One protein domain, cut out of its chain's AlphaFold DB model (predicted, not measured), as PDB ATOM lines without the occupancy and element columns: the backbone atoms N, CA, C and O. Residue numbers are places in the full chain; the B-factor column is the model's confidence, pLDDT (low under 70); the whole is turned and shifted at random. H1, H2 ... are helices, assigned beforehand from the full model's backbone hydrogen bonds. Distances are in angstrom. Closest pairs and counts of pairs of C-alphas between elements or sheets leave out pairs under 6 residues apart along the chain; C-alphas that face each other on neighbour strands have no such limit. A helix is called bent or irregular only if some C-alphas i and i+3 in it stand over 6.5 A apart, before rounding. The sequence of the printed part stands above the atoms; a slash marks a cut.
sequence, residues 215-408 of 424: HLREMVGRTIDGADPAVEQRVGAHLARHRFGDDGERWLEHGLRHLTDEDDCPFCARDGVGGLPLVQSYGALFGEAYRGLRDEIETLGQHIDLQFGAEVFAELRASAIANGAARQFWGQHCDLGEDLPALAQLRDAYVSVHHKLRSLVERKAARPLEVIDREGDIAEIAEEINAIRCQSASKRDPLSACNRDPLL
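This is residues 215 to 408 of the 424 residues of an uncharacterized protein of Brevundimonas sp (UniProt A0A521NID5). A long rod of helices: H5 and H6 follow each other along one side in a shallowly kinked line, H7 folds back beside them, and H8 turns back again along another side of H7. A small head of H2, H3 and H4 with a long loop sits at one end, while short H9 and H10 lead out at the other. The printed part has 194 residues, with ten named helices, H1 to H10 in order, and no named strand; the class is all helix. It is extended, with a radius of gyration of the C-alphas of 25.4 A and spans of 85 by 28 by 28 A.

H1, residues 216 to 221, only just touches residues 360 to 364 of H7, residues 343 to 366, with 3 pairs of C-alphas within 8 A; the closest are Val 220 and Lys 364, 6.3 A. H2, residues 229 to 241, touches H3, residues 245 to 256, only at the corner, and only just, with 3 pairs; the closest C-alphas, Leu 239 and Gly 248, are 6.1 A apart. H4, residues 277 to 285, touches H2, closest at the C-alphas of Val 231 and Ser 281, 5.3 A, and is about perpendicular to H3 at 84 degrees. H3 touches H7, the hub, closest at the C-alphas of Asp 246 and Ala 366, 5.3 A. H5, residues 288 to 308, touches H7 at a shallow tilt of 6 degrees, opposite ways; the closest C-alphas, Phe 308 and His 354, are 5.6 A apart. H6, residues 310 to 330, forms a hairpin with H7, closest at the C-alphas of Arg 317 and Leu 343, 7.1 A. H7 and H8, residues 377 to 393, form another, closest at the C-alphas of Val 353 and Ile 381, 6.1 A. H5 and H8 are apart. H9, residues 397 to 402, is close to but not clearly touching H6; H10, residues 405 to 408, touches no helix. Every O i to N i+4 pair is within hydrogen-bond range in H1, H2, H4, H5, H6 and H8, against 6 of 8 in H3, 18 of 20 in H7 and 1 of 2 in H9; H10 is too short for such a pair.

H1 begins at C-alpha 216 (173.376, 228.520, 106.826). From first to last C-alpha H2 measures 17.9 A, H3 18.0 A, H5 30.1 A, H6 29.8 A, H7 34.5 A and H8 23.6 A. H3 is irregular, C-alphas 246 and 249 being 7.5 A apart. H7 begins at C-alpha 343 (178.628, 238.081, 132.267), and H10 ends at C-alpha 408 (160.686, 264.601, 132.456).

The C-alphas farthest apart, Asp 271 and Leu 408, are 86.4 A apart. The printed part has no cut; the links H3 to H4 and H6 to H7 are long. Mean pLDDT of the printed part is 79.8, and residues 225 to 227, 334, 336 to 345, 373 to 376 and 390 to 408 are under 70.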
ATOM      1  N   HIS A 215     171.643 231.921 104.902       85.00
ATOM      2  CA  HIS A 215     171.989 230.806 104.021       85.00
ATOM      3  C   HIS A 215     172.590 229.599 104.752       85.00
ATOM      4  O   HIS A 215     172.889 228.607 104.101       85.00
ATOM      5  N   LEU A 216     172.765 229.631 106.081       86.50
ATOM      6  CA  LEU A 216     173.376 228.520 106.826       86.50
ATOM      7  C   LEU A 216     172.606 227.212 106.611       86.50
ATOM      8  O   LEU A 216     173.208 226.203 106.260       86.50
ATOM      9  N   ARG A 217     171.276 227.246 106.785       86.19
ATOM     10  CA  ARG A 217     170.402 226.071 106.620       86.19
ATOM     11  C   ARG A 217     170.414 225.546 105.192       86.19
ATOM     12  O   ARG A 217     170.506 224.343 104.976       86.19
ATOM     13  N   GLU A 218     170.333 226.458 104.232       87.06
ATOM     14  CA  GLU A 218     170.432 226.124 102.817       87.06
ATOM     15  C   GLU A 218     171.780 225.453 102.524       87.06
ATOM     16  O   GLU A 218     171.812 224.382 101.935       87.06
ATOM     17  N   MET A 219     172.888 226.009 103.021       86.94
ATOM     18  CA  MET A 219     174.237 225.507 102.768       86.94
ATOM     19  C   MET A 219     174.471 224.102 103.325       86.94
ATOM     20  O   MET A 219     175.006 223.249 102.621       86.94
ATOM     21  N   VAL A 220     174.058 223.816 104.565       86.25
ATOM     22  CA  VAL A 220     174.232 222.461 105.127       86.25
ATOM     23  C   VAL A 220     173.331 221.420 104.460       86.25
ATOM     24  O   VAL A 220     173.693 220.241 104.428       86.25
ATOM     25  N   GLY A 221     172.196 221.855 103.903       84.81
ATOM     26  CA  GLY A 221     171.254 221.023 103.154       84.81
ATOM     27  C   GLY A 221     171.575 220.876 101.666       84.81
ATOM     28  O   GLY A 221     171.076 219.953 101.029       84.81
ATOM     29  N   ARG A 222     172.405 221.761 101.104       84.94
ATOM     30  CA  ARG A 222     172.769 221.740  99.685       84.94
ATOM     31  C   ARG A 222     173.645 220.539  99.362       84.94
ATOM     32  O   ARG A 222     174.597 220.232 100.076       84.94
ATOM     33  N   THR A 223     173.337 219.911  98.239       82.44
ATOM     34  CA  THR A 223     174.207 218.973  97.535       82.44
ATOM     35  C   THR A 223     174.345 219.444  96.085       82.44
ATOM     36  O   THR A 223     173.780 220.476  95.712       82.44
ATOM     37  N   ILE A 224     175.129 218.743  95.275       80.69
ATOM     38  CA  ILE A 224     175.283 219.061  93.857       80.69
ATOM     39  C   ILE A 224     174.237 218.274  93.074       80.69
ATOM     40  O   ILE A 224     174.352 217.061  92.916       80.69
ATOM     41  N   ASP A 225     173.232 218.971  92.551       62.94
ATOM     42  CA  ASP A 225     172.261 218.361  91.645       62.94
ATOM     43  C   ASP A 225     172.941 218.004  90.313       62.94
ATOM     44  O   ASP A 225     173.456 218.876  89.608       62.94
ATOM     45  N   GLY A 226     172.936 216.714  89.958       56.12
ATOM     46  CA  GLY A 226     173.415 216.221  88.659       56.12
ATOM     47  C   GLY A 226     174.591 215.243  88.696       56.12
ATOM     48  O   GLY A 226     175.021 214.798  87.631       56.12
ATOM     49  N   ALA A 227     175.098 214.867  89.872       63.25
ATOM     50  CA  ALA A 227     176.015 213.737  89.973       63.25
ATOM     51  C   ALA A 227     175.252 212.417  89.745       63.25
ATOM     52  O   ALA A 227     174.182 212.184  90.307       63.25
ATOM     53  N   ASP A 228     175.778 211.556  88.869       76.25
ATOM     54  CA  ASP A 228     175.211 210.228  88.628       76.25
ATOM     55  C   ASP A 228     175.248 209.422  89.946       76.25
ATOM     56  O   ASP A 228     176.338 209.218  90.493       76.25
ATOM     57  N   PRO A 229     174.108 208.919  90.465       78.62
ATOM     58  CA  PRO A 229     174.079 208.125  91.694       78.62
ATOM     59  C   PRO A 229     175.039 206.925  91.671       78.62
ATOM     60  O   PRO A 229     175.553 206.509  92.710       78.62
ATOM     61  N   ALA A 230     175.327 206.371  90.488       80.50
ATOM     62  CA  ALA A 230     176.302 205.297  90.326       80.50
ATOM     63  C   ALA A 230     177.757 205.777  90.495       80.50
ATOM     64  O   ALA A 230     178.608 205.004  90.947       80.50
ATOM     65  N   VAL A 231     178.052 207.034  90.147       83.88
ATOM     66  CA  VAL A 231     179.346 207.696  90.382       83.88
ATOM     67  C   VAL A 231     179.520 207.974  91.873       83.88
ATOM     68  O   VAL A 231     180.525 207.549  92.442       83.88
ATOM     69  N   GLU A 232     178.525 208.576  92.526       82.75
ATOM     70  CA  GLU A 232     178.550 208.837  93.974       82.75
ATOM     71  C   GLU A 232     178.732 207.549  94.781       82.75
ATOM     72  O   GLU A 232     179.627 207.452  95.622       82.75
ATOM     73  N   GLN A 233     177.949 206.508  94.474       85.88
ATOM     74  CA  GLN A 233     178.048 205.220  95.159       85.88
ATOM     75  C   GLN A 233     179.429 204.579  94.976       85.88
ATOM     76  O   GLN A 233     179.968 203.989  95.915       85.88
ATOM     77  N   ARG A 234     180.027 204.690  93.782       88.44
ATOM     78  CA  ARG A 234     181.353 204.129  93.491       88.44
ATOM     79  C   ARG A 234     182.453 204.850  94.265       88.44
ATOM     80  O   ARG A 234     183.311 204.181  94.845       88.44
ATOM     81  N   VAL A 235     182.426 206.183  94.286       88.12
ATOM     82  CA  VAL A 235     183.400 206.992  95.031       88.12
ATOM     83  C   VAL A 235     183.226 206.776  96.536       88.12
ATOM     84  O   VAL A 235     184.202 206.467  97.219       88.12
ATOM     85  N   GLY A 236     181.991 206.796  97.043       86.75
ATOM     86  CA  GLY A 236     181.686 206.523  98.449       86.75
ATOM     87  C   GLY A 236     182.121 205.122  98.896       86.75
ATOM     88  O   GLY A 236     182.767 204.968  99.934       86.75
ATOM     89  N   ALA A 237     181.861 204.088  98.087       88.62
ATOM     90  CA  ALA A 237     182.320 202.727  98.371       88.62
ATOM     91  C   ALA A 237     183.854 202.623  98.397       88.62
ATOM     92  O   ALA A 237     184.406 201.886  99.219       88.62
ATOM     93  N   HIS A 238     184.551 203.361  97.527       91.06
ATOM     94  CA  HIS A 238     186.010 203.427  97.540       91.06
ATOM     95  C   HIS A 238     186.535 204.091  98.821       91.06
ATOM     96  O   HIS A 238     187.374 203.509  99.512       91.06
ATOM     97  N   LEU A 239     185.994 205.254  99.185       89.25
ATOM     98  CA  LEU A 239     186.366 205.973 100.404       89.25
ATOM     99  C   LEU A 239     186.147 205.122 101.664       89.25
ATOM    100  O   LEU A 239     187.043 205.012 102.507       89.25
ATOM    101  N   ALA A 240     185.001 204.440 101.750       89.38
ATOM    102  CA  ALA A 240     184.679 203.536 102.850       89.38
ATOM    103  C   ALA A 240     185.627 202.327 102.907       89.38
ATOM    104  O   ALA A 240     186.148 201.990 103.974       89.38
ATOM    105  N   ARG A 241     185.906 201.692 101.759       93.69
ATOM    106  CA  ARG A 241     186.820 200.541 101.661       93.69
ATOM    107  C   ARG A 241     188.216 200.874 102.187       93.69
ATOM    108  O   ARG A 241     188.830 200.034 102.844       93.69
ATOM    109  N   HIS A 242     188.703 202.076 101.896       90.62
ATOM    110  CA  HIS A 242     190.049 202.518 102.259       90.62
ATOM    111  C   HIS A 242     190.114 203.307 103.575       90.62
ATOM    112  O   HIS A 242     191.202 203.712 103.974       90.62
ATOM    113  N   ARG A 243     188.988 203.442 104.295       89.25
ATOM    114  CA  ARG A 243     188.902 204.086 105.619       89.25
ATOM    115  C   ARG A 243     189.449 205.512 105.629       89.25
ATOM    116  O   ARG A 243     190.081 205.925 106.597       89.25
ATOM    117  N   PHE A 244     189.186 206.259 104.563       84.38
ATOM    118  CA  PHE A 244     189.637 207.645 104.451       84.38
ATOM    119  C   PHE A 244     189.010 208.581 105.496       84.38
ATOM    120  O   PHE A 244     189.563 209.643 105.766       84.38
ATOM    121  N   GLY A 245     187.882 208.191 106.099       83.50
ATOM    122  CA  GLY A 245     187.189 209.026 107.074       83.50
ATOM    123  C   GLY A 245     186.740 210.349 106.454       83.50
ATOM    124  O   GLY A 245     186.322 210.383 105.298       83.50
ATOM    125  N   ASP A 246     186.844 211.421 107.230       79.75
ATOM    126  CA  ASP A 246     186.320 212.745 106.886       79.75
ATOM    127  C   ASP A 246     187.212 213.530 105.904       79.75
ATOM    128  O   ASP A 246     186.741 214.451 105.248       79.75
ATOM    129  N   ASP A 247     188.477 213.136 105.722       82.81
ATOM    130  CA  ASP A 247     189.421 213.817 104.816       82.81
ATOM    131  C   ASP A 247     189.454 213.224 103.393       82.81
ATOM    132  O   ASP A 247     190.198 213.687 102.523       82.81
ATOM    133  N   GLY A 248     188.660 212.182 103.135       86.12
ATOM    134  CA  GLY A 248     188.736 211.386 101.911       86.12
ATOM    135  C   GLY A 248     188.422 212.133 100.624       86.12
ATOM    136  O   GLY A 248     189.188 212.061  99.662       86.12
ATOM    137  N   GLU A 249     187.311 212.866 100.602       86.38
ATOM    138  CA  GLU A 249     186.901 213.635  99.424       86.38
ATOM    139  C   GLU A 249     187.900 214.754  99.119       86.38
ATOM    140  O   GLU A 249     188.289 214.951  97.969       86.38
ATOM    141  N   ARG A 250     188.396 215.438 100.159       84.00
ATOM    142  CA  ARG A 250     189.438 216.463 100.030       84.00
ATOM    143  C   ARG A 250     190.731 215.886  99.456       84.00
ATOM    144  O   ARG A 250     191.351 216.527  98.610       84.00
ATOM    145  N   TRP A 251     191.143 214.705  99.912       87.69
ATOM    146  CA  TRP A 251     192.348 214.045  99.417       87.69
ATOM    147  C   TRP A 251     192.218 213.651  97.945       87.69
ATOM    148  O   TRP A 251     193.120 213.942  97.158       87.69
ATOM    149  N   LEU A 252     191.091 213.042  97.557       88.44
ATOM    150  CA  LEU A 252     190.837 212.647  96.170       88.44
ATOM    151  C   LEU A 252     190.769 213.854  95.240       88.44
ATOM    152  O   LEU A 252     191.382 213.837  94.178       88.44
ATOM    153  N   GLU A 253     190.066 214.908  95.647       87.19
ATOM    154  CA  GLU A 253     189.951 216.132  94.861       87.19
ATOM    155  C   GLU A 253     191.306 216.824  94.684       87.19
ATOM    156  O   GLU A 253     191.661 217.223  93.576       87.19
ATOM    157  N   HIS A 254     192.106 216.901  95.751       87.06
ATOM    158  CA  HIS A 254     193.454 217.451  95.678       87.06
ATOM    159  C   HIS A 254     194.372 216.595  94.798       87.06
ATOM    160  O   HIS A 254     195.095 217.135  93.964       87.06
ATOM    161  N   GLY A 255     194.331 215.269  94.947       87.31
ATOM    162  CA  GLY A 255     195.123 214.338  94.141       87.31
ATOM    163  C   GLY A 255     194.753 214.376  92.659       87.31
ATOM    164  O   GLY A 255     195.641 214.357  91.812       87.31
ATOM    165  N   LEU A 256     193.462 214.518  92.342       86.44
ATOM    166  CA  LEU A 256     192.967 214.613  90.969       86.44
ATOM    167  C   LEU A 256     193.544 215.831  90.228       86.44
ATOM    168  O   LEU A 256     193.870 215.726  89.052       86.44
ATOM    169  N   ARG A 257     193.742 216.966  90.914       84.75
ATOM    170  CA  ARG A 257     194.357 218.174  90.325       84.75
ATOM    171  C   ARG A 257     195.822 217.991  89.909       84.75
ATOM    172  O   ARG A 257     196.346 218.839  89.199       84.75
ATOM    173  N   HIS A 258     196.483 216.942  90.393       87.44
ATOM    174  CA  HIS A 258     197.896 216.667  90.126       87.44
ATOM    175  C   HIS A 258     198.103 215.552  89.093       87.44
ATOM    176  O   HIS A 258     199.244 215.170  88.848       87.44
ATOM    177  N   LEU A 259     197.028 215.035  88.489       84.50
ATOM    178  CA  LEU A 259     197.135 214.239  87.269       84.50
ATOM    179  C   LEU A 259     197.604 215.163  86.141       84.50
ATOM    180  O   LEU A 259     196.973 216.184  85.868       84.50
ATOM    181  N   THR A 260     198.745 214.833  85.541       74.38
ATOM    182  CA  THR A 260     199.296 215.562  84.391       74.38
ATOM    183  C   THR A 260     198.476 215.277  83.129       74.38
ATOM    184  O   THR A 260     197.689 214.334  83.095       74.38
ATOM    185  N   ASP A 261     198.698 216.048  82.057       70.88
ATOM    186  CA  ASP A 261     198.045 215.833  80.748       70.88
ATOM    187  C   ASP A 261     198.321 214.436  80.144       70.88
ATOM    188  O   ASP A 261     197.640 214.006  79.216       70.88
ATOM    189  N   GLU A 262     199.318 213.718  80.673       74.19
ATOM    190  CA  GLU A 262     199.688 212.353  80.282       74.19
ATOM    191  C   GLU A 262     198.968 211.268  81.114       74.19
ATOM    192  O   GLU A 262     199.252 210.079  80.959       74.19
ATOM    193  N   ASP A 263     198.021 211.651  81.982       81.56
ATOM    194  CA  ASP A 263     197.290 210.752  82.886       81.56
ATOM    195  C   ASP A 263     198.219 209.916  83.798       81.56
ATOM    196  O   ASP A 263     197.890 208.777  84.151       81.56
ATOM    197  N   ASP A 264     199.382 210.459  84.182       86.31
ATOM    198  CA  ASP A 264     200.307 209.807  85.117       86.31
ATOM    199  C   ASP A 264     199.849 209.993  86.571       86.31
ATOM    200  O   ASP A 264     199.558 211.098  87.038       86.31
ATOM    201  N   CYS A 265     199.777 208.884  87.308       87.25
ATOM    202  CA  CYS A 265     199.366 208.875  88.703       87.25
ATOM    203  C   CYS A 265     200.459 209.449  89.623       87.25
ATOM    204  O   CYS A 265     201.484 208.787  89.826       87.25
ATOM    205  N   PRO A 266     200.200 210.551  90.354       86.12
ATOM    206  CA  PRO A 266     201.200 211.197  91.210       86.12
ATOM    207  C   PRO A 266     201.635 210.355  92.425       86.12
ATOM    208  O   PRO A 266     202.582 210.713  93.122       86.12
ATOM    209  N   PHE A 267     200.954 209.238  92.708       86.94
ATOM    210  CA  PHE A 267     201.274 208.356  93.835       86.94
ATOM    211  C   PHE A 267     202.091 207.129  93.443       86.94
ATOM    212  O   PHE A 267     202.957 206.704  94.205       86.94
ATOM    213  N   CYS A 268     201.782 206.512  92.301       89.62
ATOM    214  CA  CYS A 268     202.390 205.244  91.900       89.62
ATOM    215  C   CYS A 268     203.136 205.294  90.562       89.62
ATOM    216  O   CYS A 268     203.626 204.244  90.149       89.62
ATOM    217  N   ALA A 269     203.244 206.475  89.935       85.94
ATOM    218  CA  ALA A 269     203.933 206.700  88.658       85.94
ATOM    219  C   ALA A 269     203.462 205.730  87.561       85.94
ATOM    220  O   ALA A 269     204.259 205.091  86.870       85.94
ATOM    221  N   ARG A 270     202.145 205.501  87.518       86.75
ATOM    222  CA  ARG A 270     201.508 204.634  86.532       86.75
ATOM    223  C   ARG A 270     200.831 205.513  85.497       86.75
ATOM    224  O   ARG A 270     199.892 206.226  85.842       86.75
ATOM    225  N   ASP A 271     201.218 205.313  84.246       88.12
ATOM    226  CA  ASP A 271     200.623 205.987  83.098       88.12
ATOM    227  C   ASP A 271     199.188 205.510  82.813       88.12
ATOM    228  O   ASP A 271     198.818 204.350  83.061       88.12
ATOM    229  N   GLY A 272     198.386 206.403  82.228       85.69
ATOM    230  CA  GLY A 272     197.060 206.094  81.695       85.69
ATOM    231  C   GLY A 272     195.997 205.810  82.758       85.69
ATOM    232  O   GLY A 272     195.029 205.090  82.484       85.69
ATOM    233  N   VAL A 273     196.147 206.334  83.980       88.50
ATOM    234  CA  VAL A 273     195.145 206.118  85.037       88.50
ATOM    235  C   VAL A 273     193.844 206.886  84.799       88.50
ATOM    236  O   VAL A 273     192.808 206.458  85.310       88.50
ATOM    237  N   GLY A 274     193.846 207.937  83.972       83.31
ATOM    238  CA  GLY A 274     192.641 208.676  83.569       83.31
ATOM    239  C   GLY A 274     191.614 207.829  82.808       83.31
ATOM    240  O   GLY A 274     190.410 208.075  82.889       83.31
ATOM    241  N   GLY A 275     192.048 206.742  82.159       84.50
ATOM    242  CA  GLY A 275     191.160 205.765  81.522       84.50
ATOM    243  C   GLY A 275     190.421 204.838  82.498       84.50
ATOM    244  O   GLY A 275     189.534 204.088  82.084       84.50
ATOM    245  N   LEU A 276     190.770 204.840  83.790       89.62
ATOM    246  CA  LEU A 276     190.144 203.956  84.771       89.62
ATOM    247  C   LEU A 276     188.736 204.454  85.135       89.62
ATOM    248  O   LEU A 276     188.581 205.619  85.508       89.62
ATOM    249  N   PRO A 277     187.715 203.572  85.178       88.56
ATOM    250  CA  PRO A 277     186.342 203.969  85.507       88.56
ATOM    251  C   PRO A 277     186.199 204.705  86.846       88.56
ATOM    252  O   PRO A 277     185.299 205.526  87.010       88.56
ATOM    253  N   LEU A 278     187.067 204.409  87.817       88.62
ATOM    254  CA  LEU A 278     187.084 205.058  89.127       88.62
ATOM    255  C   LEU A 278     187.664 206.483  89.065       88.62
ATOM    256  O   LEU A 278     187.101 207.381  89.676       88.62
ATOM    257  N   VAL A 279     188.721 206.708  88.278       88.12
ATOM    258  CA  VAL A 279     189.328 208.041  88.096       88.12
ATOM    259  C   VAL A 279     188.400 208.952  87.289       88.12
ATOM    260  O   VAL A 279     188.195 210.104  87.659       88.12
ATOM    261  N   GLN A 280     187.716 208.413  86.277       87.81
ATOM    262  CA  GLN A 280     186.654 209.137  85.564       87.81
ATOM    263  C   GLN A 280     185.490 209.523  86.488       87.81
ATOM    264  O   GLN A 280     184.918 210.601  86.349       87.81
ATOM    265  N   SER A 281     185.170 208.668  87.468       88.69
ATOM    266  CA  SER A 281     184.149 208.967  88.484       88.69
ATOM    267  C   SER A 281     184.582 210.120  89.394       88.69
ATOM    268  O   SER A 281     183.755 210.955  89.739       88.69
ATOM    269  N   TYR A 282     185.873 210.224  89.730       88.56
ATOM    270  CA  TYR A 282     186.411 211.377  90.461       88.56
ATOM    271  C   TYR A 282     186.305 212.671  89.652       88.56
ATOM    272  O   TYR A 282     185.869 213.678  90.194       88.56
ATOM    273  N   GLY A 283     186.650 212.644  88.360       85.19
ATOM    274  CA  GLY A 283     186.526 213.811  87.478       85.19
ATOM    275  C   GLY A 283     185.088 214.297  87.309       85.19
ATOM    276  O   GLY A 283     184.838 215.500  87.351       85.19
ATOM    277  N   ALA A 284     184.141 213.366  87.177       84.81
ATOM    278  CA  ALA A 284     182.720 213.684  87.094       84.81
ATOM    279  C   ALA A 284     182.167 214.261  88.411       84.81
ATOM    280  O   ALA A 284     181.326 215.155  88.375       84.81
ATOM    281  N   LEU A 285     182.644 213.772  89.561       84.88
ATOM    282  CA  LEU A 285     182.155 214.186  90.877       84.88
ATOM    283  C   LEU A 285     182.805 215.487  91.381       84.88
ATOM    284  O   LEU A 285     182.118 216.380  91.867       84.88
ATOM    285  N   PHE A 286     184.123 215.633  91.235       86.50
ATOM    286  CA  PHE A 286     184.909 216.762  91.755       86.50
ATOM    287  C   PHE A 286     185.114 217.879  90.716       86.50
ATOM    288  O   PHE A 286     186.193 218.466  90.593       86.50
ATOM    289  N   GLY A 287     184.064 218.165  89.945       83.12
ATOM    290  CA  GLY A 287     184.042 219.206  88.919       83.12
ATOM    291  C   GLY A 287     183.988 220.638  89.471       83.12
ATOM    292  O   GLY A 287     184.219 220.902  90.651       83.12
ATOM    293  N   GLU A 288     183.668 221.596  88.597       82.44
ATOM    294  CA  GLU A 288     183.570 223.023  88.950       82.44
ATOM    295  C   GLU A 288     182.509 223.296  90.025       82.44
ATOM    296  O   GLU A 288     182.788 224.009  90.985       82.44
ATOM    297  N   ALA A 289     181.344 222.647  89.933       83.69
ATOM    298  CA  ALA A 289     180.271 222.776  90.920       83.69
ATOM    299  C   ALA A 289     180.702 222.337  92.334       83.69
ATOM    300  O   ALA A 289     180.326 222.969  93.318       83.69
ATOM    301  N   TYR A 290     181.537 221.295  92.444       86.56
ATOM    302  CA  TYR A 290     182.048 220.814  93.733       86.56
ATOM    303  C   TYR A 290     183.043 221.786  94.350       86.56
ATOM    304  O   TYR A 290     182.991 222.059  95.549       86.56
ATOM    305  N   ARG A 291     183.928 222.353  93.525       85.75
ATOM    306  CA  ARG A 291     184.867 223.383  93.978       85.75
ATOM    307  C   ARG A 291     184.134 224.648  94.422       85.75
ATOM    308  O   ARG A 291     184.402 225.119  95.519       85.75
ATOM    309  N   GLY A 292     183.152 225.110  93.646       88.38
ATOM    310  CA  GLY A 292     182.315 226.253  94.018       88.38
ATOM    311  C   GLY A 292     181.588 226.041  95.349       88.38
ATOM    312  O   GLY A 292     181.640 226.903  96.221       88.38
ATOM    313  N   LEU A 293     181.000 224.857  95.563       88.50
ATOM    314  CA  LEU A 293     180.366 224.518  96.840       88.50
ATOM    315  C   LEU A 293     181.365 224.544  98.010       88.50
ATOM    316  O   LEU A 293     181.041 225.055  99.080       88.50
ATOM    317  N   ARG A 294     182.588 224.031  97.824       88.88
ATOM    318  CA  ARG A 294     183.631 224.086  98.862       88.88
ATOM    319  C   ARG A 294     184.051 225.514  99.199       88.88
ATOM    320  O   ARG A 294     184.167 225.824 100.383       88.88
ATOM    321  N   ASP A 295     184.235 226.364  98.195       90.62
ATOM    322  CA  ASP A 295     184.611 227.767  98.394       90.62
ATOM    323  C   ASP A 295     183.500 228.542  99.135       90.62
ATOM    324  O   ASP A 295     183.772 229.347 100.032       90.62
ATOM    325  N   GLU A 296     182.230 228.254  98.831       92.06
ATOM    326  CA  GLU A 296     181.077 228.811  99.549       92.06
ATOM    327  C   GLU A 296     181.015 228.342 101.017       92.06
ATOM    328  O   GLU A 296     180.754 229.153 101.912       92.06
ATOM    329  N   ILE A 297     181.299 227.061 101.292       91.94
ATOM    330  CA  ILE A 297     181.362 226.517 102.661       91.94
ATOM    331  C   ILE A 297     182.505 227.168 103.455       91.94
ATOM    332  O   ILE A 297     182.317 227.534 104.618       91.94
ATOM    333  N   GLU A 298     183.678 227.353 102.843       92.00
ATOM    334  CA  GLU A 298     184.809 228.028 103.487       92.00
ATOM    335  C   GLU A 298     184.476 229.492 103.811       92.00
ATOM    336  O   GLU A 298     184.693 229.950 104.936       92.00
ATOM    337  N   THR A 299     183.862 230.200 102.859       93.75
ATOM    338  CA  THR A 299     183.399 231.584 103.042       93.75
ATOM    339  C   THR A 299     182.392 231.688 104.192       93.75
ATOM    340  O   THR A 299     182.465 232.609 105.010       93.75
ATOM    341  N   LEU A 300     181.475 230.723 104.312       92.25
ATOM    342  CA  LEU A 300     180.531 230.652 105.427       92.25
ATOM    343  C   LEU A 300     181.243 230.456 106.775       92.25
ATOM    344  O   LEU A 300     180.876 231.104 107.757       92.25
ATOM    345  N   GLY A 301     182.276 229.610 106.828       91.81
ATOM    346  CA  GLY A 301     183.097 229.416 108.027       91.81
ATOM    347  C   GLY A 301     183.804 230.698 108.474       91.81
ATOM    348  O   GLY A 301     183.747 231.060 109.650       91.81
ATOM    349  N   GLN A 302     184.393 231.433 107.527       92.44
ATOM    350  CA  GLN A 302     185.012 232.738 107.791       92.44
ATOM    351  C   GLN A 302     183.982 233.766 108.283       92.44
ATOM    352  O   GLN A 302     184.239 234.512 109.228       92.44
ATOM    353  N   HIS A 303     182.787 233.784 107.689       91.25
ATOM    354  CA  HIS A 303     181.708 234.671 108.119       91.25
ATOM    355  C   HIS A 303     181.236 234.367 109.550       91.25
ATOM    356  O   HIS A 303     180.982 235.293 110.321       91.25
ATOM    357  N   ILE A 304     181.165 233.088 109.937       91.56
ATOM    358  CA  ILE A 304     180.849 232.683 111.314       91.56
ATOM    359  C   ILE A 304     181.915 233.178 112.293       91.56
ATOM    360  O   ILE A 304     181.549 233.690 113.348       91.56
ATOM    361  N   ASP A 305     183.205 233.097 111.961       91.06
ATOM    362  CA  ASP A 305     184.257 233.629 112.839       91.06
ATOM    363  C   ASP A 305     184.165 235.142 113.009       91.06
ATOM    364  O   ASP A 305     184.331 235.647 114.117       91.06
ATOM    365  N   LEU A 306     183.847 235.866 111.938       89.69
ATOM    366  CA  LEU A 306     183.682 237.316 112.001       89.69
ATOM    367  C   LEU A 306     182.453 237.730 112.820       89.69
ATOM    368  O   LEU A 306     182.496 238.746 113.504       89.69
ATOM    369  N   GLN A 307     181.352 236.974 112.755       88.12
ATOM    370  CA  GLN A 307     180.092 237.328 113.425       88.12
ATOM    371  C   GLN A 307     179.967 236.767 114.846       88.12
ATOM    372  O   GLN A 307     179.305 237.376 115.681       88.12
ATOM    373  N   PHE A 308     180.575 235.614 115.126       88.50
ATOM    374  CA  PHE A 308     180.438 234.892 116.396       88.50
ATOM    375  C   PHE A 308     181.773 234.674 117.121       88.50
ATOM    376  O   PHE A 308     181.791 234.080 118.196       88.50
ATOM    377  N   GLY A 309     182.888 235.160 116.576       87.31
ATOM    378  CA  GLY A 309     184.213 234.986 117.163       87.31
ATOM    379  C   GLY A 309     184.474 235.816 118.422       87.31
ATOM    380  O   GLY A 309     183.610 236.507 118.975       87.31
ATOM    381  N   ALA A 310     185.724 235.743 118.884       87.12
ATOM    382  CA  ALA A 310     186.157 236.325 120.152       87.12
ATOM    383  C   ALA A 310     186.057 237.861 120.202       87.12
ATOM    384  O   ALA A 310     185.800 238.414 121.272       87.12
ATOM    385  N   GLU A 311     186.238 238.546 119.069       86.75
ATOM    386  CA  GLU A 311     186.160 240.012 118.988       86.75
ATOM    387  C   GLU A 311     184.740 240.515 119.262       86.75
ATOM    388  O   GLU A 311     184.543 241.339 120.155       86.75
ATOM    389  N   VAL A 312     183.734 239.930 118.606       87.06
ATOM    390  CA  VAL A 312     182.319 240.266 118.837       87.06
ATOM    391  C   VAL A 312     181.929 239.998 120.291       87.06
ATOM    392  O   VAL A 312     181.273 240.819 120.935       87.06
ATOM    393  N   PHE A 313     182.398 238.889 120.872       84.56
ATOM    394  CA  PHE A 313     182.174 238.629 122.293       84.56
ATOM    395  C   PHE A 313     182.817 239.692 123.199       84.56
ATOM    396  O   PHE A 313     182.236 240.083 124.218       84.56
ATOM    397  N   ALA A 314     184.009 240.183 122.850       85.62
ATOM    398  CA  ALA A 314     184.677 241.233 123.606       85.62
ATOM    399  C   ALA A 314     183.885 242.552 123.581       85.62
ATOM    400  O   ALA A 314     183.777 243.200 124.626       85.62
ATOM    401  N   GLU A 315     183.280 242.910 122.446       84.81
ATOM    402  CA  GLU A 315     182.401 244.079 122.307       84.81
ATOM    403  C   GLU A 315     181.105 243.934 123.116       84.81
ATOM    404  O   GLU A 315     180.713 244.850 123.852       84.81
ATOM    405  N   LEU A 316     180.470 242.758 123.061       81.56
ATOM    406  CA  LEU A 316     179.301 242.433 123.884       81.56
ATOM    407  C   LEU A 316     179.632 242.555 125.378       81.56
ATOM    408  O   LEU A 316     178.870 243.143 126.152       81.56
ATOM    409  N   ARG A 317     180.806 242.059 125.787       82.81
ATOM    410  CA  ARG A 317     181.298 242.164 127.165       82.81
ATOM    411  C   ARG A 317     181.554 243.614 127.572       82.81
ATOM    412  O   ARG A 317     181.164 243.999 128.672       82.81
ATOM    413  N   ALA A 318     182.194 244.410 126.717       84.75
ATOM    414  CA  ALA A 318     182.447 245.825 126.986       84.75
ATOM    415  C   ALA A 318     181.131 246.594 127.185       84.75
ATOM    416  O   ALA A 318     180.980 247.313 128.175       84.75
ATOM    417  N   SER A 319     180.153 246.351 126.311       81.44
ATOM    418  CA  SER A 319     178.816 246.949 126.393       81.44
ATOM    419  C   SER A 319     178.091 246.551 127.683       81.44
ATOM    420  O   SER A 319     177.475 247.383 128.345       81.44
ATOM    421  N   ALA A 320     178.199 245.288 128.102       78.62
ATOM    422  CA  ALA A 320     177.592 244.821 129.343       78.62
ATOM    423  C   ALA A 320     178.245 245.415 130.604       78.62
ATOM    424  O   ALA A 320     177.533 245.762 131.546       78.62
ATOM    425  N   ILE A 321     179.573 245.586 130.623       80.38
ATOM    426  CA  ILE A 321     180.281 246.269 131.721       80.38
ATOM    427  C   ILE A 321     179.855 247.741 131.794       80.38
ATOM    428  O   ILE A 321     179.510 248.227 132.873       80.38
ATOM    429  N   ALA A 322     179.829 248.436 130.650       81.25
ATOM    430  CA  ALA A 322     179.378 249.824 130.567       81.25
ATOM    431  C   ALA A 322     177.930 249.971 131.063       81.25
ATOM    432  O   ALA A 322     177.633 250.851 131.873       81.25
ATOM    433  N   ASN A 323     177.053 249.049 130.663       78.94
ATOM    434  CA  ASN A 323     175.670 249.004 131.120       78.94
ATOM    435  C   ASN A 323     175.550 248.712 132.616       78.94
ATOM    436  O   ASN A 323     174.719 249.338 133.263       78.94
ATOM    437  N   GLY A 324     176.377 247.834 133.192       78.75
ATOM    438  CA  GLY A 324     176.409 247.598 134.640       78.75
ATOM    439  C   GLY A 324     176.741 248.871 135.429       78.75
ATOM    440  O   GLY A 324     176.025 249.229 136.364       78.75
ATOM    441  N   ALA A 325     177.764 249.611 134.992       79.69
ATOM    442  CA  ALA A 325     178.140 250.888 135.602       79.69
ATOM    443  C   ALA A 325     177.064 251.976 135.418       79.69
ATOM    444  O   ALA A 325     176.805 252.760 136.334       79.69
ATOM    445  N   ALA A 326     176.416 252.028 134.250       79.25
ATOM    446  CA  ALA A 326     175.299 252.936 134.004       79.25
ATOM    447  C   ALA A 326     174.095 252.590 134.894       79.25
ATOM    448  O   ALA A 326     173.483 253.482 135.474       79.25
ATOM    449  N   ARG A 327     173.792 251.300 135.071       78.00
ATOM    450  CA  ARG A 327     172.671 250.810 135.884       78.00
ATOM    451  C   ARG A 327     172.833 251.170 137.364       78.00
ATOM    452  O   ARG A 327     171.864 251.586 137.984       78.00
ATOM    453  N   GLN A 328     174.050 251.104 137.908       80.06
ATOM    454  CA  GLN A 328     174.335 251.530 139.286       80.06
ATOM    455  C   GLN A 328     174.057 253.027 139.516       80.06
ATOM    456  O   GLN A 328     173.608 253.421 140.591       80.06
ATOM    457  N   PHE A 329     174.331 253.863 138.512       79.88
ATOM    458  CA  PHE A 329     174.026 255.293 138.558       79.88
ATOM    459  C   PHE A 329     172.519 255.539 138.411       79.88
ATOM    460  O   PHE A 329     171.898 256.149 139.277       79.88
ATOM    461  N   TRP A 330     171.913 255.016 137.344       76.00
ATOM    462  CA  TRP A 330     170.506 255.261 137.024       76.00
ATOM    463  C   TRP A 330     169.538 254.619 138.024       76.00
ATOM    464  O   TRP A 330     168.457 255.161 138.237       76.00
ATOM    465  N   GLY A 331     169.939 253.543 138.709       75.81
ATOM    466  CA  GLY A 331     169.142 252.882 139.750       75.81
ATOM    467  C   GLY A 331     168.865 253.762 140.972       75.81
ATOM    468  O   GLY A 331     167.964 253.474 141.750       75.81
ATOM    469  N   GLN A 332     169.602 254.866 141.129       76.56
ATOM    470  CA  GLN A 332     169.335 255.880 142.155       76.56
ATOM    471  C   GLN A 332     168.182 256.819 141.765       76.56
ATOM    472  O   GLN A 332     167.643 257.525 142.614       76.56
ATOM    473  N   HIS A 333     167.814 256.845 140.482       71.81
ATOM    474  CA  HIS A 333     166.874 257.805 139.905       71.81
ATOM    475  C   HIS A 333     165.613 257.148 139.334       71.81
ATOM    476  O   HIS A 333     164.562 257.793 139.285       71.81
ATOM    477  N   CYS A 334     165.693 255.885 138.914       69.56
ATOM    478  CA  CYS A 334     164.570 255.139 138.367       69.56
ATOM    479  C   CYS A 334     164.685 253.637 138.672       69.56
ATOM    480  O   CYS A 334     165.779 253.109 138.872       69.56
ATOM    481  N   ASP A 335     163.541 252.952 138.715       72.38
ATOM    482  CA  ASP A 335     163.504 251.502 138.892       72.38
ATOM    483  C   ASP A 335     163.847 250.814 137.565       72.38
ATOM    484  O   ASP A 335     163.109 250.898 136.583       72.38
ATOM    485  N   LEU A 336     165.004 250.158 137.533       65.88
ATOM    486  CA  LEU A 336     165.515 249.471 136.349       65.88
ATOM    487  C   LEU A 336     165.101 247.989 136.319       65.88
ATOM    488  O   LEU A 336     165.414 247.298 135.342       65.88
ATOM    489  N   GLY A 337     164.419 247.490 137.357       68.31
ATOM    490  CA  GLY A 337     164.090 246.077 137.552       68.31
ATOM    491  C   GLY A 337     165.287 245.221 137.993       68.31
ATOM    492  O   GLY A 337     166.331 245.731 138.405       68.31
ATOM    493  N   GLU A 338     165.164 243.899 137.867       62.47
ATOM    494  CA  GLU A 338     166.165 242.928 138.343       62.47
ATOM    495  C   GLU A 338     167.551 243.037 137.686       62.47
ATOM    496  O   GLU A 338     167.678 243.266 136.479       62.47
ATOM    497  N   ASP A 339     168.595 242.757 138.470       62.19
ATOM    498  CA  ASP A 339     170.001 242.778 138.052       62.19
ATOM    499  C   ASP A 339     170.287 241.925 136.819       62.19
ATOM    500  O   ASP A 339     169.770 240.820 136.664       62.19
ATOM    501  N   LEU A 340     171.135 242.431 135.922       64.38
ATOM    502  CA  LEU A 340     171.542 241.702 134.721       64.38
ATOM    503  C   LEU A 340     172.236 240.376 135.098       64.38
ATOM    504  O   LEU A 340     172.977 240.342 136.083       64.38
ATOM    505  N   PRO A 341     172.031 239.293 134.322       63.75
ATOM    506  CA  PRO A 341     172.748 238.039 134.539       63.75
ATOM    507  C   PRO A 341     174.261 238.271 134.549       63.75
ATOM    508  O   PRO A 341     174.776 239.130 133.825       63.75
ATOM    509  N   ALA A 342     174.986 237.482 135.342       65.19
ATOM    510  CA  ALA A 342     176.436 237.589 135.400       65.19
ATOM    511  C   ALA A 342     177.042 237.313 134.015       65.19
ATOM    512  O   ALA A 342     176.782 236.277 133.407       65.19
ATOM    513  N   LEU A 343     177.923 238.206 133.551       65.19
ATOM    514  CA  LEU A 343     178.628 238.081 132.267       65.19
ATOM    515  C   LEU A 343     179.331 236.730 132.072       65.19
ATOM    516  O   LEU A 343     179.474 236.261 130.946       65.19
ATOM    517  N   ALA A 344     179.747 236.098 133.170       65.06
ATOM    518  CA  ALA A 344     180.349 234.772 133.164       65.06
ATOM    519  C   ALA A 344     179.394 233.682 132.638       65.06
ATOM    520  O   ALA A 344     179.836 232.812 131.899       65.06
ATOM    521  N   GLN A 345     178.097 233.759 132.956       69.56
ATOM    522  CA  GLN A 345     177.094 232.781 132.511       69.56
ATOM    523  C   GLN A 345     176.809 232.904 131.008       69.56
ATOM    524  O   GLN A 345     176.599 231.905 130.330       69.56
ATOM    525  N   LEU A 346     176.865 234.127 130.471       73.62
ATOM    526  CA  LEU A 346     176.662 234.385 129.042       73.62
ATOM    527  C   LEU A 346     177.876 233.980 128.196       73.62
ATOM    528  O   LEU A 346     177.711 233.630 127.031       73.62
ATOM    529  N   ARG A 347     179.086 234.007 128.771       81.88
ATOM    530  CA  ARG A 347     180.318 233.605 128.078       81.88
ATOM    531  C   ARG A 347     180.262 232.155 127.630       81.88
ATOM    532  O   ARG A 347     180.500 231.878 126.462       81.88
ATOM    533  N   ASP A 348     179.982 231.248 128.557       83.31
ATOM    534  CA  ASP A 348     180.089 229.815 128.284       83.31
ATOM    535  C   ASP A 348     179.024 229.388 127.258       83.31
ATOM    536  O   ASP A 348     179.328 228.649 126.323       83.31
ATOM    537  N   ALA A 349     177.818 229.964 127.347       83.00
ATOM    538  CA  ALA A 349     176.765 229.789 126.349       83.00
ATOM    539  C   ALA A 349     177.160 230.345 124.966       83.00
ATOM    540  O   ALA A 349     176.962 229.684 123.953       83.00
ATOM    541  N   TYR A 350     177.763 231.536 124.903       86.56
ATOM    542  CA  TYR A 350     178.187 232.130 123.631       86.56
ATOM    543  C   TYR A 350     179.324 231.342 122.963       86.56
ATOM    544  O   TYR A 350     179.292 231.099 121.758       86.56
ATOM    545  N   VAL A 351     180.315 230.904 123.745       87.50
ATOM    546  CA  VAL A 351     181.418 230.062 123.253       87.50
ATOM    547  C   VAL A 351     180.891 228.709 122.771       87.50
ATOM    548  O   VAL A 351     181.333 228.233 121.727       87.50
ATOM    549  N   SER A 352     179.914 228.123 123.474       89.12
ATOM    550  CA  SER A 352     179.210 226.913 123.026       89.12
ATOM    551  C   SER A 352     178.567 227.116 121.651       89.12
ATOM    552  O   SER A 352     178.818 226.328 120.741       89.12
ATOM    553  N   VAL A 353     177.820 228.210 121.457       90.00
ATOM    554  CA  VAL A 353     177.184 228.544 120.171       90.00
ATOM    555  C   VAL A 353     178.211 228.677 119.043       90.00
ATOM    556  O   VAL A 353     178.026 228.075 117.983       90.00
ATOM    557  N   HIS A 354     179.302 229.427 119.249       91.06
ATOM    558  CA  HIS A 354     180.358 229.573 118.233       91.06
ATOM    559  C   HIS A 354     180.997 228.223 117.892       91.06
ATOM    560  O   HIS A 354     181.154 227.898 116.714       91.06
ATOM    561  N   HIS A 355     181.282 227.394 118.900       91.25
ATOM    562  CA  HIS A 355     181.849 226.064 118.696       91.25
ATOM    563  C   HIS A 355     180.901 225.135 117.923       91.25
ATOM    564  O   HIS A 355     181.330 224.475 116.979       91.25
ATOM    565  N   LYS A 356     179.607 225.124 118.265       91.25
ATOM    566  CA  LYS A 356     178.580 224.339 117.562       91.25
ATOM    567  C   LYS A 356     178.432 224.774 116.102       91.25
ATOM    568  O   LYS A 356     178.411 223.925 115.213       91.25
ATOM    569  N   LEU A 357     178.401 226.084 115.840       91.25
ATOM    570  CA  LEU A 357     178.364 226.631 114.480       91.25
ATOM    571  C   LEU A 357     179.590 226.224 113.668       91.25
ATOM    572  O   LEU A 357     179.460 225.791 112.523       91.25
ATOM    573  N   ARG A 358     180.780 226.325 114.266       92.31
ATOM    574  CA  ARG A 358     182.017 225.951 113.589       92.31
ATOM    575  C   ARG A 358     182.089 224.452 113.321       92.31
ATOM    576  O   ARG A 358     182.386 224.065 112.200       92.31
ATOM    577  N   SER A 359     181.716 223.624 114.293       91.38
ATOM    578  CA  SER A 359     181.647 222.170 114.130       91.38
ATOM    579  C   SER A 359     180.659 221.755 113.031       91.38
ATOM    580  O   SER A 359     180.923 220.822 112.272       91.38
ATOM    581  N   LEU A 360     179.527 222.454 112.897       91.06
ATOM    582  CA  LEU A 360     178.573 222.220 111.812       91.06
ATOM    583  C   LEU A 360     179.193 222.518 110.436       91.06
ATOM    584  O   LEU A 360     179.074 221.698 109.524       91.06
ATOM    585  N   VAL A 361     179.895 223.646 110.295       91.69
ATOM    586  CA  VAL A 361     180.573 224.002 109.039       91.69
ATOM    587  C   VAL A 361     181.763 223.095 108.746       91.69
ATOM    588  O   VAL A 361     181.931 222.692 107.603       91.69
ATOM    589  N   GLU A 362     182.555 222.710 109.746       90.81
ATOM    590  CA  GLU A 362     183.694 221.799 109.576       90.81
ATOM    591  C   GLU A 362     183.240 220.413 109.112       90.81
ATOM    592  O   GLU A 362     183.804 219.874 108.158       90.81
ATOM    593  N   ARG A 363     182.164 219.870 109.699       88.69
ATOM    594  CA  ARG A 363     181.541 218.635 109.199       88.69
ATOM    595  C   ARG A 363     181.100 218.798 107.742       88.69
ATOM    596  O   ARG A 363     181.336 217.899 106.937       88.69
ATOM    597  N   LYS A 364     180.508 219.945 107.383       90.31
ATOM    598  CA  LYS A 364     180.057 220.214 106.004       90.31
ATOM    599  C   LYS A 364     181.216 220.374 105.029       90.31
ATOM    600  O   LYS A 364     181.122 219.900 103.905       90.31
ATOM    601  N   ALA A 365     182.319 220.970 105.460       89.12
ATOM    602  CA  ALA A 365     183.529 221.109 104.659       89.12
ATOM    603  C   ALA A 365     184.230 219.763 104.419       89.12
ATOM    604  O   ALA A 365     184.813 219.566 103.353       89.12
ATOM    605  N   ALA A 366     184.169 218.851 105.392       86.19
ATOM    606  CA  ALA A 366     184.710 217.501 105.270       86.19
ATOM    607  C   ALA A 366     183.917 216.636 104.280       86.19
ATOM    608  O   ALA A 366     184.500 215.849 103.536       86.19
ATOM    609  N   ARG A 367     182.589 216.808 104.244       84.50
ATOM    610  CA  ARG A 367     181.687 216.051 103.366       84.50
ATOM    611  C   ARG A 367     180.703 216.980 102.643       84.50
ATOM    612  O   ARG A 367     179.523 217.018 103.002       84.50
ATOM    613  N   PRO A 368     181.157 217.752 101.634       86.44
ATOM    614  CA  PRO A 368     180.326 218.758 100.967       86.44
ATOM    615  C   PRO A 368     179.048 218.200 100.338       86.44
ATOM    616  O   PRO A 368     178.042 218.906 100.275       86.44
ATOM    617  N   LEU A 369     179.073 216.938  99.908       83.12
ATOM    618  CA  LEU A 369     177.950 216.271  99.246       83.12
ATOM    619  C   LEU A 369     176.944 215.639 100.217       83.12
ATOM    620  O   LEU A 369     175.817 215.341  99.826       83.12
ATOM    621  N   GLU A 370     177.314 215.456 101.487       82.12
ATOM    622  CA  GLU A 370     176.395 214.939 102.499       82.12
ATOM    623  C   GLU A 370     175.495 216.058 103.040       82.12
ATOM    624  O   GLU A 370     175.925 217.192 103.270       82.12
ATOM    625  N   VAL A 371     174.226 215.732 103.284       84.81
ATOM    626  CA  VAL A 371     173.299 216.598 104.023       84.81
ATOM    627  C   VAL A 371     173.591 216.448 105.515       84.81
ATOM    628  O   VAL A 371     173.444 215.359 106.070       84.81
ATOM    629  N   ILE A 372     174.012 217.537 106.167       80.19
ATOM    630  CA  ILE A 372     174.509 217.508 107.560       80.19
ATOM    631  C   ILE A 372     173.484 218.041 108.572       80.19
ATOM    632  O   ILE A 372     173.733 218.041 109.773       80.19
ATOM    633  N   ASP A 373     172.278 218.402 108.128       67.38
ATOM    634  CA  ASP A 373     171.180 218.795 109.024       67.38
ATOM    635  C   ASP A 373     170.530 217.566 109.692       67.38
ATOM    636  O   ASP A 373     169.386 217.197 109.419       67.38
ATOM    637  N   ARG A 374     171.297 216.862 110.533       56.97
ATOM    638  CA  ARG A 374     170.766 215.793 111.381       56.97
ATOM    639  C   ARG A 374     169.985 216.426 112.530       56.97
ATOM    640  O   ARG A 374     170.547 217.153 113.336       56.97
ATOM    641  N   GLU A 375     168.691 216.121 112.587       54.78
ATOM    642  CA  GLU A 375     167.852 216.175 113.797       54.78
ATOM    643  C   GLU A 375     167.859 217.493 114.601       54.78
ATOM    644  O   GLU A 375     167.585 217.486 115.796       54.78
ATOM    645  N   GLY A 376     168.072 218.647 113.960       67.56
ATOM    646  CA  GLY A 376     167.807 219.941 114.592       67.56
ATOM    647  C   GLY A 376     169.004 220.652 115.219       67.56
ATOM    648  O   GLY A 376     168.775 221.578 115.992       67.56
ATOM    649  N   ASP A 377     170.246 220.335 114.835       79.38
ATOM    650  CA  ASP A 377     171.451 221.087 115.243       79.38
ATOM    651  C   ASP A 377     171.267 222.614 115.076       79.38
ATOM    652  O   ASP A 377     171.564 223.404 115.972       79.38
ATOM    653  N   ILE A 378     170.710 223.062 113.942       82.00
ATOM    654  CA  ILE A 378     170.434 224.491 113.704       82.00
ATOM    655  C   ILE A 378     169.343 225.021 114.644       82.00
ATOM    656  O   ILE A 378     169.402 226.181 115.056       82.00
ATOM    657  N   ALA A 379     168.333 224.207 114.954       83.00
ATOM    658  CA  ALA A 379     167.253 224.592 115.857       83.00
ATOM    659  C   ALA A 379     167.768 224.735 117.296       83.00
ATOM    660  O   ALA A 379     167.485 225.749 117.924       83.00
ATOM    661  N   GLU A 380     168.600 223.804 117.764       84.19
ATOM    662  CA  GLU A 380     169.256 223.863 119.074       84.19
ATOM    663  C   GLU A 380     170.155 225.104 119.190       84.19
ATOM    664  O   GLU A 380     170.060 225.863 120.155       84.19
ATOM    665  N   ILE A 381     170.973 225.388 118.169       84.88
ATOM    666  CA  ILE A 381     171.803 226.604 118.136       84.88
ATOM    667  C   ILE A 381     170.923 227.866 118.149       84.88
ATOM    668  O   ILE A 381     171.228 228.838 118.844       84.88
ATOM    669  N   ALA A 382     169.822 227.879 117.391       84.75
ATOM    670  CA  ALA A 382     168.891 229.003 117.374       84.75
ATOM    671  C   ALA A 382     168.196 229.198 118.732       84.75
ATOM    672  O   ALA A 382     167.997 230.339 119.155       84.75
ATOM    673  N   GLU A 383     167.844 228.113 119.423       84.19
ATOM    674  CA  GLU A 383     167.295 228.139 120.778       84.19
ATOM    675  C   GLU A 383     168.310 228.681 121.787       84.19
ATOM    676  O   GLU A 383     167.953 229.564 122.564       84.19
ATOM    677  N   GLU A 384     169.579 228.263 121.730       83.69
ATOM    678  CA  GLU A 384     170.638 228.810 122.587       83.69
ATOM    679  C   GLU A 384     170.856 230.309 122.342       83.69
ATOM    680  O   GLU A 384     170.886 231.098 123.292       83.69
ATOM    681  N   ILE A 385     170.917 230.747 121.079       82.69
ATOM    682  CA  ILE A 385     171.011 232.175 120.733       82.69
ATOM    683  C   ILE A 385     169.795 232.941 121.265       82.69
ATOM    684  O   ILE A 385     169.941 234.040 121.808       82.69
ATOM    685  N   ASN A 386     168.592 232.375 121.146       80.19
ATOM    686  CA  ASN A 386     167.376 232.985 121.675       80.19
ATOM    687  C   ASN A 386     167.341 232.983 123.207       80.19
ATOM    688  O   ASN A 386     166.849 233.949 123.782       80.19
ATOM    689  N   ALA A 387     167.905 231.985 123.885       77.56
ATOM    690  CA  ALA A 387     168.031 231.964 125.339       77.56
ATOM    691  C   ALA A 387     168.972 233.079 125.825       77.56
ATOM    692  O   ALA A 387     168.601 233.856 126.711       77.56
ATOM    693  N   ILE A 388     170.132 233.242 125.177       75.44
ATOM    694  CA  ILE A 388     171.063 234.363 125.409       75.44
ATOM    695  C   ILE A 388     170.354 235.703 125.118       75.44
ATOM    696  O   ILE A 388     170.497 236.690 125.852       75.44
ATOM    697  N   ARG A 389     169.517 235.751 124.073       74.00
ATOM    698  CA  ARG A 389     168.722 236.934 123.718       74.00
ATOM    699  C   ARG A 389     167.633 237.243 124.742       74.00
ATOM    700  O   ARG A 389     167.505 238.398 125.115       74.00
ATOM    701  N   CYS A 390     166.888 236.268 125.246       64.06
ATOM    702  CA  CYS A 390     165.856 236.467 126.267       64.06
ATOM    703  C   CYS A 390     166.458 236.948 127.589       64.06
ATOM    704  O   CYS A 390     165.941 237.895 128.186       64.06
ATOM    705  N   GLN A 391     167.601 236.386 127.991       64.00
ATOM    706  CA  GLN A 391     168.351 236.835 129.168       64.00
ATOM    707  C   GLN A 391     168.852 238.288 129.033       64.00
ATOM    708  O   GLN A 391     168.992 238.986 130.038       64.00
ATOM    709  N   SER A 392     169.058 238.772 127.800       60.91
ATOM    710  CA  SER A 392     169.465 240.156 127.495       60.91
ATOM    711  C   SER A 392     168.321 241.095 127.054       60.91
ATOM    712  O   SER A 392     168.508 242.311 127.027       60.91
ATOM    713  N   ALA A 393     167.139 240.581 126.690       49.19
ATOM    714  CA  ALA A 393     165.999 241.343 126.153       49.19
ATOM    715  C   ALA A 393     164.861 241.549 127.159       49.19
ATOM    716  O   ALA A 393     164.285 242.631 127.172       49.19
ATOM    717  N   SER A 394     164.610 240.588 128.062       42.69
ATOM    718  CA  SER A 394     163.655 240.726 129.184       42.69
ATOM    719  C   SER A 394     163.912 241.988 130.034       42.69
ATOM    720  O   SER A 394     163.031 242.510 130.707       42.69
ATOM    721  N   LYS A 395     165.121 242.553 129.928       49.56
ATOM    722  CA  LYS A 395     165.584 243.714 130.688       49.56
ATOM    723  C   LYS A 395     165.764 244.981 129.844       49.56
ATOM    724  O   LYS A 395     166.314 245.935 130.370       49.56
ATOM    725  N   ARG A 396     165.337 245.019 128.567       49.06
ATOM    726  CA  ARG A 396     165.486 246.186 127.658       49.06
ATOM    727  C   ARG A 396     164.365 247.225 127.760       49.06
ATOM    728  O   ARG A 396     164.647 248.412 127.611       49.06
ATOM    729  N   ASP A 397     163.133 246.807 128.046       46.59
ATOM    730  CA  ASP A 397     161.977 247.717 128.120       46.59
ATOM    731  C   ASP A 397     162.082 248.772 129.241       46.59
ATOM    732  O   ASP A 397     161.900 249.959 128.954       46.59
ATOM    733  N   PRO A 398     162.503 248.416 130.476       49.22
ATOM    734  CA  PRO A 398     162.719 249.399 131.541       49.22
ATOM    735  C   PRO A 398     163.846 250.394 131.217       49.22
ATOM    736  O   PRO A 398     163.803 251.549 131.630       49.22
ATOM    737  N   LEU A 399     164.852 249.972 130.438       48.72
ATOM    738  CA  LEU A 399     166.035 250.782 130.120       48.72
ATOM    739  C   LEU A 399     165.719 251.927 129.149       48.72
ATOM    740  O   LEU A 399     166.276 253.016 129.286       48.72
ATOM    741  N   SER A 400     164.818 251.706 128.186       48.78
ATOM    742  CA  SER A 400     164.397 252.766 127.257       48.78
ATOM    743  C   SER A 400     163.508 253.813 127.943       48.78
ATOM    744  O   SER A 400     163.628 255.007 127.657       48.78
ATOM    745  N   ALA A 401     162.680 253.377 128.900       46.81
ATOM    746  CA  ALA A 401     161.834 254.242 129.715       46.81
ATOM    747  C   ALA A 401     162.666 255.074 130.707       46.81
ATOM    748  O   ALA A 401     162.508 256.292 130.765       46.81
ATOM    749  N   CYS A 402     163.634 254.460 131.394       49.09
ATOM    750  CA  CYS A 402     164.547 255.140 132.321       49.09
ATOM    751  C   CYS A 402     165.470 256.177 131.668       49.09
ATOM    752  O   CYS A 402     165.903 257.100 132.344       49.09
ATOM    753  N   ASN A 403     165.766 256.077 130.369       50.59
ATOM    754  CA  ASN A 403     166.484 257.147 129.669       50.59
ATOM    755  C   ASN A 403     165.593 258.387 129.420       50.59
ATOM    756  O   ASN A 403     166.116 259.473 129.184       50.59
ATOM    757  N   ARG A 404     164.256 258.251 129.456       50.66
ATOM    758  CA  ARG A 404     163.295 259.351 129.229       50.66
ATOM    759  C   ARG A 404     162.728 259.940 130.523       50.66
ATOM    760  O   ARG A 404     162.509 261.146 130.593       50.66
ATOM    761  N   ASP A 405     162.497 259.109 131.533       50.84
ATOM    762  CA  ASP A 405     161.723 259.462 132.732       50.84
ATOM    763  C   ASP A 405     162.414 260.476 133.679       50.84
ATOM    764  O   ASP A 405     161.767 261.429 134.123       50.84
ATOM    765  N   PRO A 406     163.738 260.399 133.945       50.09
ATOM    766  CA  PRO A 406     164.443 261.394 134.754       50.09
ATOM    767  C   PRO A 406     164.391 262.788 134.123       50.09
ATOM    768  O   PRO A 406     164.161 263.770 134.823       50.09
ATOM    769  N   LEU A 407     164.531 262.886 132.797       45.91
ATOM    770  CA  LEU A 407     164.497 264.165 132.078       45.91
ATOM    771  C   LEU A 407     163.138 264.872 132.214       45.91
ATOM    772  O   LEU A 407     163.098 266.092 132.371       45.91
ATOM    773  N   LEU A 408     162.046 264.102 132.240       44.97
ATOM    774  CA  LEU A 408     160.686 264.601 132.456       44.97
ATOM    775  C   LEU A 408     160.419 264.957 133.931       44.97
ATOM    776  O   LEU A 408     159.811 265.991 134.210       44.97
TER     777      LEU A 408